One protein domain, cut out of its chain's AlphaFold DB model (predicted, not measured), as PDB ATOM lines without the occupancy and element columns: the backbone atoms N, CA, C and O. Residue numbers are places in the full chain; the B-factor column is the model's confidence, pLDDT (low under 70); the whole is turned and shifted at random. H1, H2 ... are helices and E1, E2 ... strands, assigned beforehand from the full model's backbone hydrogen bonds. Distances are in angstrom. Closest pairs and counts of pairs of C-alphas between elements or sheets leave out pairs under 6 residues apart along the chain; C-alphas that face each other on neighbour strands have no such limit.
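AT A GLANCE: This is residues 3 to 57 of the 82 residues of an uncharacterized protein of Methylocella tundrae (UniProt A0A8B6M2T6). A long, twisted hairpin of E1 and E2 makes the length of the domain, and at the end away from its turn the sheet widens, with E3 beside the last part of E2 and the small hairpin of E4 and E5 beside the first residues of E1. The single short helix H1 packs on one face of this strongly twisted sheet with Pro 40, beside the strands. The printed part has 55 residues, with five named strands and one named helix in the order E1, E2, E3, H1, E4, E5; the sheet runs E3, E2, E1, E5, E4, all antiparallel, and the class is mostly strand. The whole is only just compact, close to loose, with a radius of gyration of the C-alphas of 11.7 A, and it is elongated, spanning 38 by 23 by 15 A.

HOW THE PARTS SIT: E1, residues 3 to 11, and E2, residues 16 to 26, form an antiparallel hairpin at 157 degrees between their directions; N 3 and O 25 are 2.9 A apart and N 11 and O 16 are 2.9 A apart, within hydrogen-bond range. E3, residues 31 to 34, forms a hairpin with E2 at 139 degrees, with N 33 and O 24 at 2.8 A. E1, E2 and E3 are a meander, each strand the antiparallel neighbour of the one before. H1, residues 40 to 43, is on the sheet at a height over the sheet of 6.6 A, over none of the strands; its closest C-alphas to E2 are those of Pro 40 and Val 21, 5.8 A apart. H1 is too short for any O i to N i+4 pair, and its one O i to N i+3 pair is within range. E4, residues 46 to 48, and E5, residues 53 to 56, form a hairpin at 132 degrees, with N 55 and O 46 at 2.8 A. E5 is the antiparallel neighbour of E1 at 118 degrees, with N 4 and O 54 at 2.8 A. The edge strands are E3 and E4, which are apart.

IN THESE COORDINATES: E1 begins at C-alpha 3, (279.348, 254.095, 246.571), and is 23.4 A long. E2, the longest strand with 11 residues, measures 29.8 A and ends at C-alpha 26, (282.282, 258.320, 250.541). E3 measures 10.1 A, H1 5.4 A and E4 6.2 A. E5 measures 10.3 A and ends at C-alpha 56, (282.459, 256.495, 241.296).

THE WHOLE: The C-alphas farthest apart are those of Arg 13 and Glu 28, at 37.8 A. The C-alphas of Leu 3 and His 57, the first and last printed, are 9.0 A apart. The printed part has no cut, and its five links are tight. The mean pLDDT of the printed part is 91.3, and no printed residue is under 70.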
ATOM      1  N   LEU A   3     280.403 255.078 246.820       93.38
ATOM      2  CA  LEU A   3     279.348 254.095 246.571       93.38
ATOM      3  C   LEU A   3     278.047 254.833 246.248       93.38
ATOM      4  O   LEU A   3     277.669 255.742 246.986       93.38
ATOM      5  N   LEU A   4     277.371 254.474 245.164       93.94
ATOM      6  CA  LEU A   4     276.099 255.059 244.759       93.94
ATOM      7  C   LEU A   4     274.953 254.176 245.226       93.94
ATOM      8  O   LEU A   4     274.841 253.028 244.807       93.94
ATOM      9  N   ILE A   5     274.064 254.743 246.035       94.56
ATOM     10  CA  ILE A   5     272.847 254.059 246.455       94.56
ATOM     11  C   ILE A   5     271.774 254.305 245.407       94.56
ATOM     12  O   ILE A   5     271.307 255.435 245.217       94.56
ATOM     13  N   VAL A   6     271.407 253.232 244.713       93.94
ATOM     14  CA  VAL A   6     270.448 253.253 243.613       93.94
ATOM     15  C   VAL A   6     269.114 252.705 244.088       93.94
ATOM     16  O   VAL A   6     269.034 251.635 244.685       93.94
ATOM     17  N   ILE A   7     268.048 253.428 243.776       93.50
ATOM     18  CA  ILE A   7     266.677 252.968 243.959       93.50
ATOM     19  C   ILE A   7     266.036 252.749 242.593       93.50
ATOM     20  O   ILE A   7     266.411 253.367 241.596       93.50
ATOM     21  N   THR A   8     265.084 251.825 242.538       93.44
ATOM     22  CA  THR A   8     264.292 251.587 241.331       93.44
ATOM     23  C   THR A   8     262.915 252.186 241.533       93.44
ATOM     24  O   THR A   8     262.160 251.712 242.382       93.44
ATOM     25  N   GLU A   9     262.572 253.188 240.733       91.88
ATOM     26  CA  GLU A   9     261.270 253.850 240.786       91.88
ATOM     27  C   GLU A   9     260.523 253.701 239.460       91.88
ATOM     28  O   GLU A   9     261.113 253.465 238.404       91.88
ATOM     29  N   MET A  10     259.193 253.786 239.515       92.50
ATOM     30  CA  MET A  10     258.366 253.813 238.313       92.50
ATOM     31  C   MET A  10     258.332 255.240 237.779       92.50
ATOM     32  O   MET A  10     257.788 256.133 238.424       92.50
ATOM     33  N   ASN A  11     258.856 255.451 236.579       87.12
ATOM     34  CA  ASN A  11     258.708 256.727 235.904       87.12
ATOM     35  C   ASN A  11     257.263 256.862 235.410       87.12
ATOM     36  O   ASN A  11     256.833 256.135 234.516       87.12
ATOM     37  N   GLU A  12     256.508 257.802 235.980       90.00
ATOM     38  CA  GLU A  12     255.085 257.999 235.666       90.00
ATOM     39  C   GLU A  12     254.839 258.379 234.204       90.00
ATOM     40  O   GLU A  12     253.812 258.034 233.630       90.00
ATOM     41  N   ARG A  13     255.800 259.060 233.570       89.44
ATOM     42  CA  ARG A  13     255.682 259.492 232.175       89.44
ATOM     43  C   ARG A  13     255.934 258.349 231.199       89.44
ATOM     44  O   ARG A  13     255.325 258.310 230.133       89.44
ATOM     45  N   THR A  14     256.881 257.464 231.509       89.06
ATOM     46  CA  THR A  14     257.278 256.367 230.608       89.06
ATOM     47  C   THR A  14     256.634 255.030 230.978       89.06
ATOM     48  O   THR A  14     256.689 254.103 230.170       89.06
ATOM     49  N   HIS A  15     256.025 254.931 232.166       91.06
ATOM     50  CA  HIS A  15     255.534 253.700 232.797       91.06
ATOM     51  C   HIS A  15     256.582 252.580 232.849       91.06
ATOM     52  O   HIS A  15     256.259 251.391 232.788       91.06
ATOM     53  N   LYS A  16     257.862 252.952 232.948       91.19
ATOM     54  CA  LYS A  16     258.981 252.012 233.057       91.19
ATOM     55  C   LYS A  16     259.656 252.154 234.408       91.19
ATOM     56  O   LYS A  16     259.731 253.243 234.971       91.19
ATOM     57  N   ARG A  17     260.174 251.033 234.907       91.50
ATOM     58  CA  ARG A  17     261.064 251.024 236.067       91.50
ATOM     59  C   ARG A  17     262.416 251.585 235.648       91.50
ATOM     60  O   ARG A  17     263.020 251.074 234.706       91.50
ATOM     61  N   GLU A  18     262.868 252.616 236.342       92.69
ATOM     62  CA  GLU A  18     264.129 253.298 236.088       92.69
ATOM     63  C   GLU A  18     264.980 253.278 237.360       92.69
ATOM     64  O   GLU A  18     264.474 253.422 238.472       92.69
ATOM     65  N   GLN A  19     266.281 253.049 237.185       92.00
ATOM     66  CA  GLN A  19     267.261 253.141 238.258       92.00
ATOM     67  C   GLN A  19     267.694 254.596 238.410       92.00
ATOM     68  O   GLN A  19     268.179 255.202 237.452       92.00
ATOM     69  N   ILE A  20     267.544 255.137 239.614       93.44
ATOM     70  CA  ILE A  20     267.972 256.490 239.955       93.44
ATOM     71  C   ILE A  20     268.839 256.466 241.208       93.44
ATOM     72  O   ILE A  20     268.648 255.649 242.108       93.44
ATOM     73  N   VAL A  21     269.811 257.365 241.266       94.38
ATOM     74  CA  VAL A  21     270.644 257.548 242.451       94.38
ATOM     75  C   VAL A  21     269.871 258.347 243.493       94.38
ATOM     76  O   VAL A  21     269.285 259.379 243.184       94.38
ATOM     77  N   SER A  22     269.888 257.875 244.737       91.94
ATOM     78  CA  SER A  22     269.356 258.609 245.888       91.94
ATOM     79  C   SER A  22     270.450 259.444 246.552       91.94
ATOM     80  O   SER A  22     270.307 260.649 246.750       91.94
ATOM     81  N   HIS A  23     271.561 258.801 246.905       93.56
ATOM     82  CA  HIS A  23     272.687 259.428 247.588       93.56
ATOM     83  C   HIS A  23     273.974 258.641 247.337       93.56
ATOM     84  O   HIS A  23     273.947 257.506 246.859       93.56
ATOM     85  N   GLY A  24     275.108 259.263 247.651       93.31
ATOM     86  CA  GLY A  24     276.420 258.627 247.623       93.31
ATOM     87  C   GLY A  24     276.986 258.443 249.026       93.31
ATOM     88  O   GLY A  24     276.687 259.230 249.922       93.31
ATOM     89  N   ILE A  25     277.841 257.441 249.212       94.31
ATOM     90  CA  ILE A  25     278.618 257.231 250.438       94.31
ATOM     91  C   ILE A  25     280.100 257.295 250.082       94.31
ATOM     92  O   ILE A  25     280.596 256.496 249.289       94.31
ATOM     93  N   ILE A  26     280.824 258.242 250.675       92.50
ATOM     94  CA  ILE A  26     282.282 258.320 250.541       92.50
ATOM     95  C   ILE A  26     282.885 257.214 251.409       92.50
ATOM     96  O   ILE A  26     282.903 257.341 252.632       92.50
ATOM     97  N   LEU A  27     283.399 256.147 250.795       88.31
ATOM     98  CA  LEU A  27     283.850 254.950 251.524       88.31
ATOM     99  C   LEU A  27     284.969 255.235 252.535       88.31
ATOM    100  O   LEU A  27     285.013 254.620 253.592       88.31
ATOM    101  N   GLU A  28     285.835 256.203 252.245       88.31
ATOM    102  CA  GLU A  28     286.963 256.570 253.114       88.31
ATOM    103  C   GLU A  28     286.530 257.238 254.424       88.31
ATOM    104  O   GLU A  28     287.227 257.145 255.429       88.31
ATOM    105  N   THR A  29     285.387 257.926 254.420       90.88
ATOM    106  CA  THR A  29     284.921 258.719 255.572       90.88
ATOM    107  C   THR A  29     283.591 258.233 256.136       90.88
ATOM    108  O   THR A  29     283.166 258.703 257.188       90.88
ATOM    109  N   GLY A  30     282.897 257.340 255.427       91.62
ATOM    110  CA  GLY A  30     281.524 256.933 255.724       91.62
ATOM    111  C   GLY A  30     280.490 258.048 255.538       91.62
ATOM    112  O   GLY A  30     279.331 257.877 255.906       91.62
ATOM    113  N   LYS A  31     280.880 259.210 254.996       93.19
ATOM    114  CA  LYS A  31     279.989 260.365 254.880       93.19
ATOM    115  C   LYS A  31     279.006 260.188 253.726       93.19
ATOM    116  O   LYS A  31     279.413 259.975 252.583       93.19
ATOM    117  N   THR A  32     277.726 260.383 254.023       95.19
ATOM    118  CA  THR A  32     276.668 260.470 253.016       95.19
ATOM    119  C   THR A  32     276.679 261.835 252.334       95.19
ATOM    120  O   THR A  32     276.745 262.877 252.993       95.19
ATOM    121  N   ILE A  33     276.588 261.830 251.009       92.75
ATOM    122  CA  ILE A  33     276.468 263.024 250.176       92.75
ATOM    123  C   ILE A  33     275.187 262.956 249.350       92.75
ATOM    124  O   ILE A  33     274.828 261.907 248.814       92.75
ATOM    125  N   ALA A  34     274.492 264.086 249.245       91.94
ATOM    126  CA  ALA A  34     273.368 264.211 248.332       91.94
ATOM    127  C   ALA A  34     273.895 264.251 246.894       91.94
ATOM    128  O   ALA A  34     274.846 264.979 246.598       91.94
ATOM    129  N   LEU A  35     273.275 263.471 246.015       89.19
ATOM    130  CA  LEU A  35     273.591 263.428 244.594       89.19
ATOM    131  C   LEU A  35     272.334 263.752 243.784       89.19
ATOM    132  O   LEU A  35     271.225 263.608 244.301       89.19
ATOM    133  N   PRO A  36     272.479 264.205 242.528       88.88
ATOM    134  CA  PRO A  36     271.333 264.380 241.649       88.88
ATOM    135  C   PRO A  36     270.566 263.065 241.475       88.88
ATOM    136  O   PRO A  36     271.181 262.009 241.305       88.88
ATOM    137  N   CYS A  37     269.234 263.145 241.462       89.50
ATOM    138  CA  CYS A  37     268.351 262.013 241.185       89.50
ATOM    139  C   CYS A  37     268.379 261.655 239.693       89.50
ATOM    140  O   CYS A  37     267.435 261.908 238.945       89.50
ATOM    141  N   GLU A  38     269.502 261.107 239.246       90.31
ATOM    142  CA  GLU A  38     269.744 260.697 237.870       90.31
ATOM    143  C   GLU A  38     270.200 259.240 237.808       90.31
ATOM    144  O   GLU A  38     270.557 258.630 238.815       90.31
ATOM    145  N   HIS A  39     270.199 258.668 236.604       90.19
ATOM    146  CA  HIS A  39     270.734 257.330 236.388       90.19
ATOM    147  C   HIS A  39     272.225 257.284 236.782       90.19
ATOM    148  O   HIS A  39     272.971 258.180 236.372       90.19
ATOM    149  N   PRO A  40     272.704 256.247 237.497       90.12
ATOM    150  CA  PRO A  40     274.074 256.190 238.024       90.12
ATOM    151  C   PRO A  40     275.153 256.403 236.957       90.12
ATOM    152  O   PRO A  40     276.130 257.110 237.191       90.12
ATOM    153  N   THR A  41     274.941 255.888 235.743       89.12
ATOM    154  CA  THR A  41     275.880 256.071 234.623       89.12
ATOM    155  C   THR A  41     276.028 257.521 234.154       89.12
ATOM    156  O   THR A  41     277.083 257.881 233.639       89.12
ATOM    157  N   ARG A  42     275.018 258.384 234.348       89.50
ATOM    158  CA  ARG A  42     275.114 259.820 234.019       89.50
ATOM    159  C   ARG A  42     275.980 260.589 235.005       89.50
ATOM    160  O   ARG A  42     276.583 261.587 234.629       89.50
ATOM    161  N   LEU A  43     276.076 260.094 236.235       87.00
ATOM    162  CA  LEU A  43     276.947 260.647 237.270       87.00
ATOM    163  C   LEU A  43     278.393 260.134 237.156       87.00
ATOM    164  O   LEU A  43     279.215 260.435 238.016       87.00
ATOM    165  N   GLY A  44     278.711 259.350 236.121       89.38
ATOM    166  CA  GLY A  44     280.007 258.678 235.991       89.38
ATOM    167  C   GLY A  44     280.139 257.432 236.869       89.38
ATOM    168  O   GLY A  44     281.249 256.939 237.058       89.38
ATOM    169  N   GLY A  45     279.026 256.923 237.405       90.81
ATOM    170  CA  GLY A  45     278.985 255.666 238.140       90.81
ATOM    171  C   GLY A  45     279.203 254.470 237.220       90.81
ATOM    172  O   GLY A  45     278.544 254.336 236.186       90.81
ATOM    173  N   VAL A  46     280.102 253.580 237.622       93.25
ATOM    174  CA  VAL A  46     280.365 252.294 236.972       93.25
ATOM    175  C   VAL A  46     279.837 251.193 237.880       93.25
ATOM    176  O   VAL A  46     280.004 251.268 239.092       93.25
ATOM    177  N   PHE A  47     279.158 250.198 237.313       92.12
ATOM    178  CA  PHE A  47     278.717 249.044 238.090       92.12
ATOM    179  C   PHE A  47     279.920 248.163 238.425       92.12
ATOM    180  O   PHE A  47     280.615 247.701 237.517       92.12
ATOM    181  N   ASP A  48     280.149 247.943 239.713       90.75
ATOM    182  CA  ASP A  48     281.156 247.030 240.231       90.75
ATOM    183  C   ASP A  48     280.484 245.675 240.528       90.75
ATOM    184  O   ASP A  48     279.695 245.575 241.472       90.75
ATOM    185  N   PRO A  49     280.745 244.625 239.728       90.06
ATOM    186  CA  PRO A  49     280.105 243.325 239.905       90.06
ATOM    187  C   PRO A  49     280.588 242.569 241.147       90.06
ATOM    188  O   PRO A  49     279.902 241.642 241.573       90.06
ATOM    189  N   GLU A  50     281.737 242.932 241.721       90.50
ATOM    190  CA  GLU A  50     282.240 242.302 242.946       90.50
ATOM    191  C   GLU A  50     281.489 242.826 244.170       90.50
ATOM    192  O   GLU A  50     281.153 242.061 245.075       90.50
ATOM    193  N   LEU A  51     281.173 244.125 244.170       87.00
ATOM    194  CA  LEU A  51     280.355 244.758 245.208       87.00
ATOM    195  C   LEU A  51     278.849 244.605 244.957       87.00
ATOM    196  O   LEU A  51     278.066 244.688 245.899       87.00
ATOM    197  N   GLY A  52     278.445 244.381 243.705       90.88
ATOM    198  CA  GLY A  52     277.042 244.359 243.293       90.88
ATOM    199  C   GLY A  52     276.391 245.744 243.274       90.88
ATOM    200  O   GLY A  52     275.166 245.840 243.290       90.88
ATOM    201  N   GLU A  53     277.193 246.809 243.236       91.12
ATOM    202  CA  GLU A  53     276.759 248.195 243.430       91.12
ATOM    203  C   GLU A  53     277.404 249.132 242.402       91.12
ATOM    204  O   GLU A  53     278.414 248.810 241.775       91.12
ATOM    205  N   TYR A  54     276.841 250.329 242.228       93.44
ATOM    206  CA  TYR A  54     277.463 251.360 241.394       93.44
ATOM    207  C   TYR A  54     278.462 252.191 242.195       93.44
ATOM    208  O   TYR A  54     278.203 252.573 243.333       93.44
ATOM    209  N   VAL A  55     279.596 252.527 241.585       93.75
ATOM    210  CA  VAL A  55     280.690 253.241 242.245       93.75
ATOM    211  C   VAL A  55     281.257 254.337 241.350       93.75
ATOM    212  O   VAL A  55     281.329 254.197 240.130       93.75
ATOM    213  N   ILE A  56     281.675 255.448 241.955       91.81
ATOM    214  CA  ILE A  56     282.459 256.495 241.296       91.81
ATOM    215  C   ILE A  56     283.883 256.419 241.842       91.81
ATOM    216  O   ILE A  56     284.134 256.603 243.043       91.81
ATOM    217  N   HIS A  57     284.829 256.153 240.946       87.12
ATOM    218  CA  HIS A  57     286.248 256.272 241.241       87.12
ATOM    219  C   HIS A  57     286.695 257.710 240.970       87.12
ATOM    220  O   HIS A  57     286.335 258.298 239.957       87.12
TER     221      HIS A  57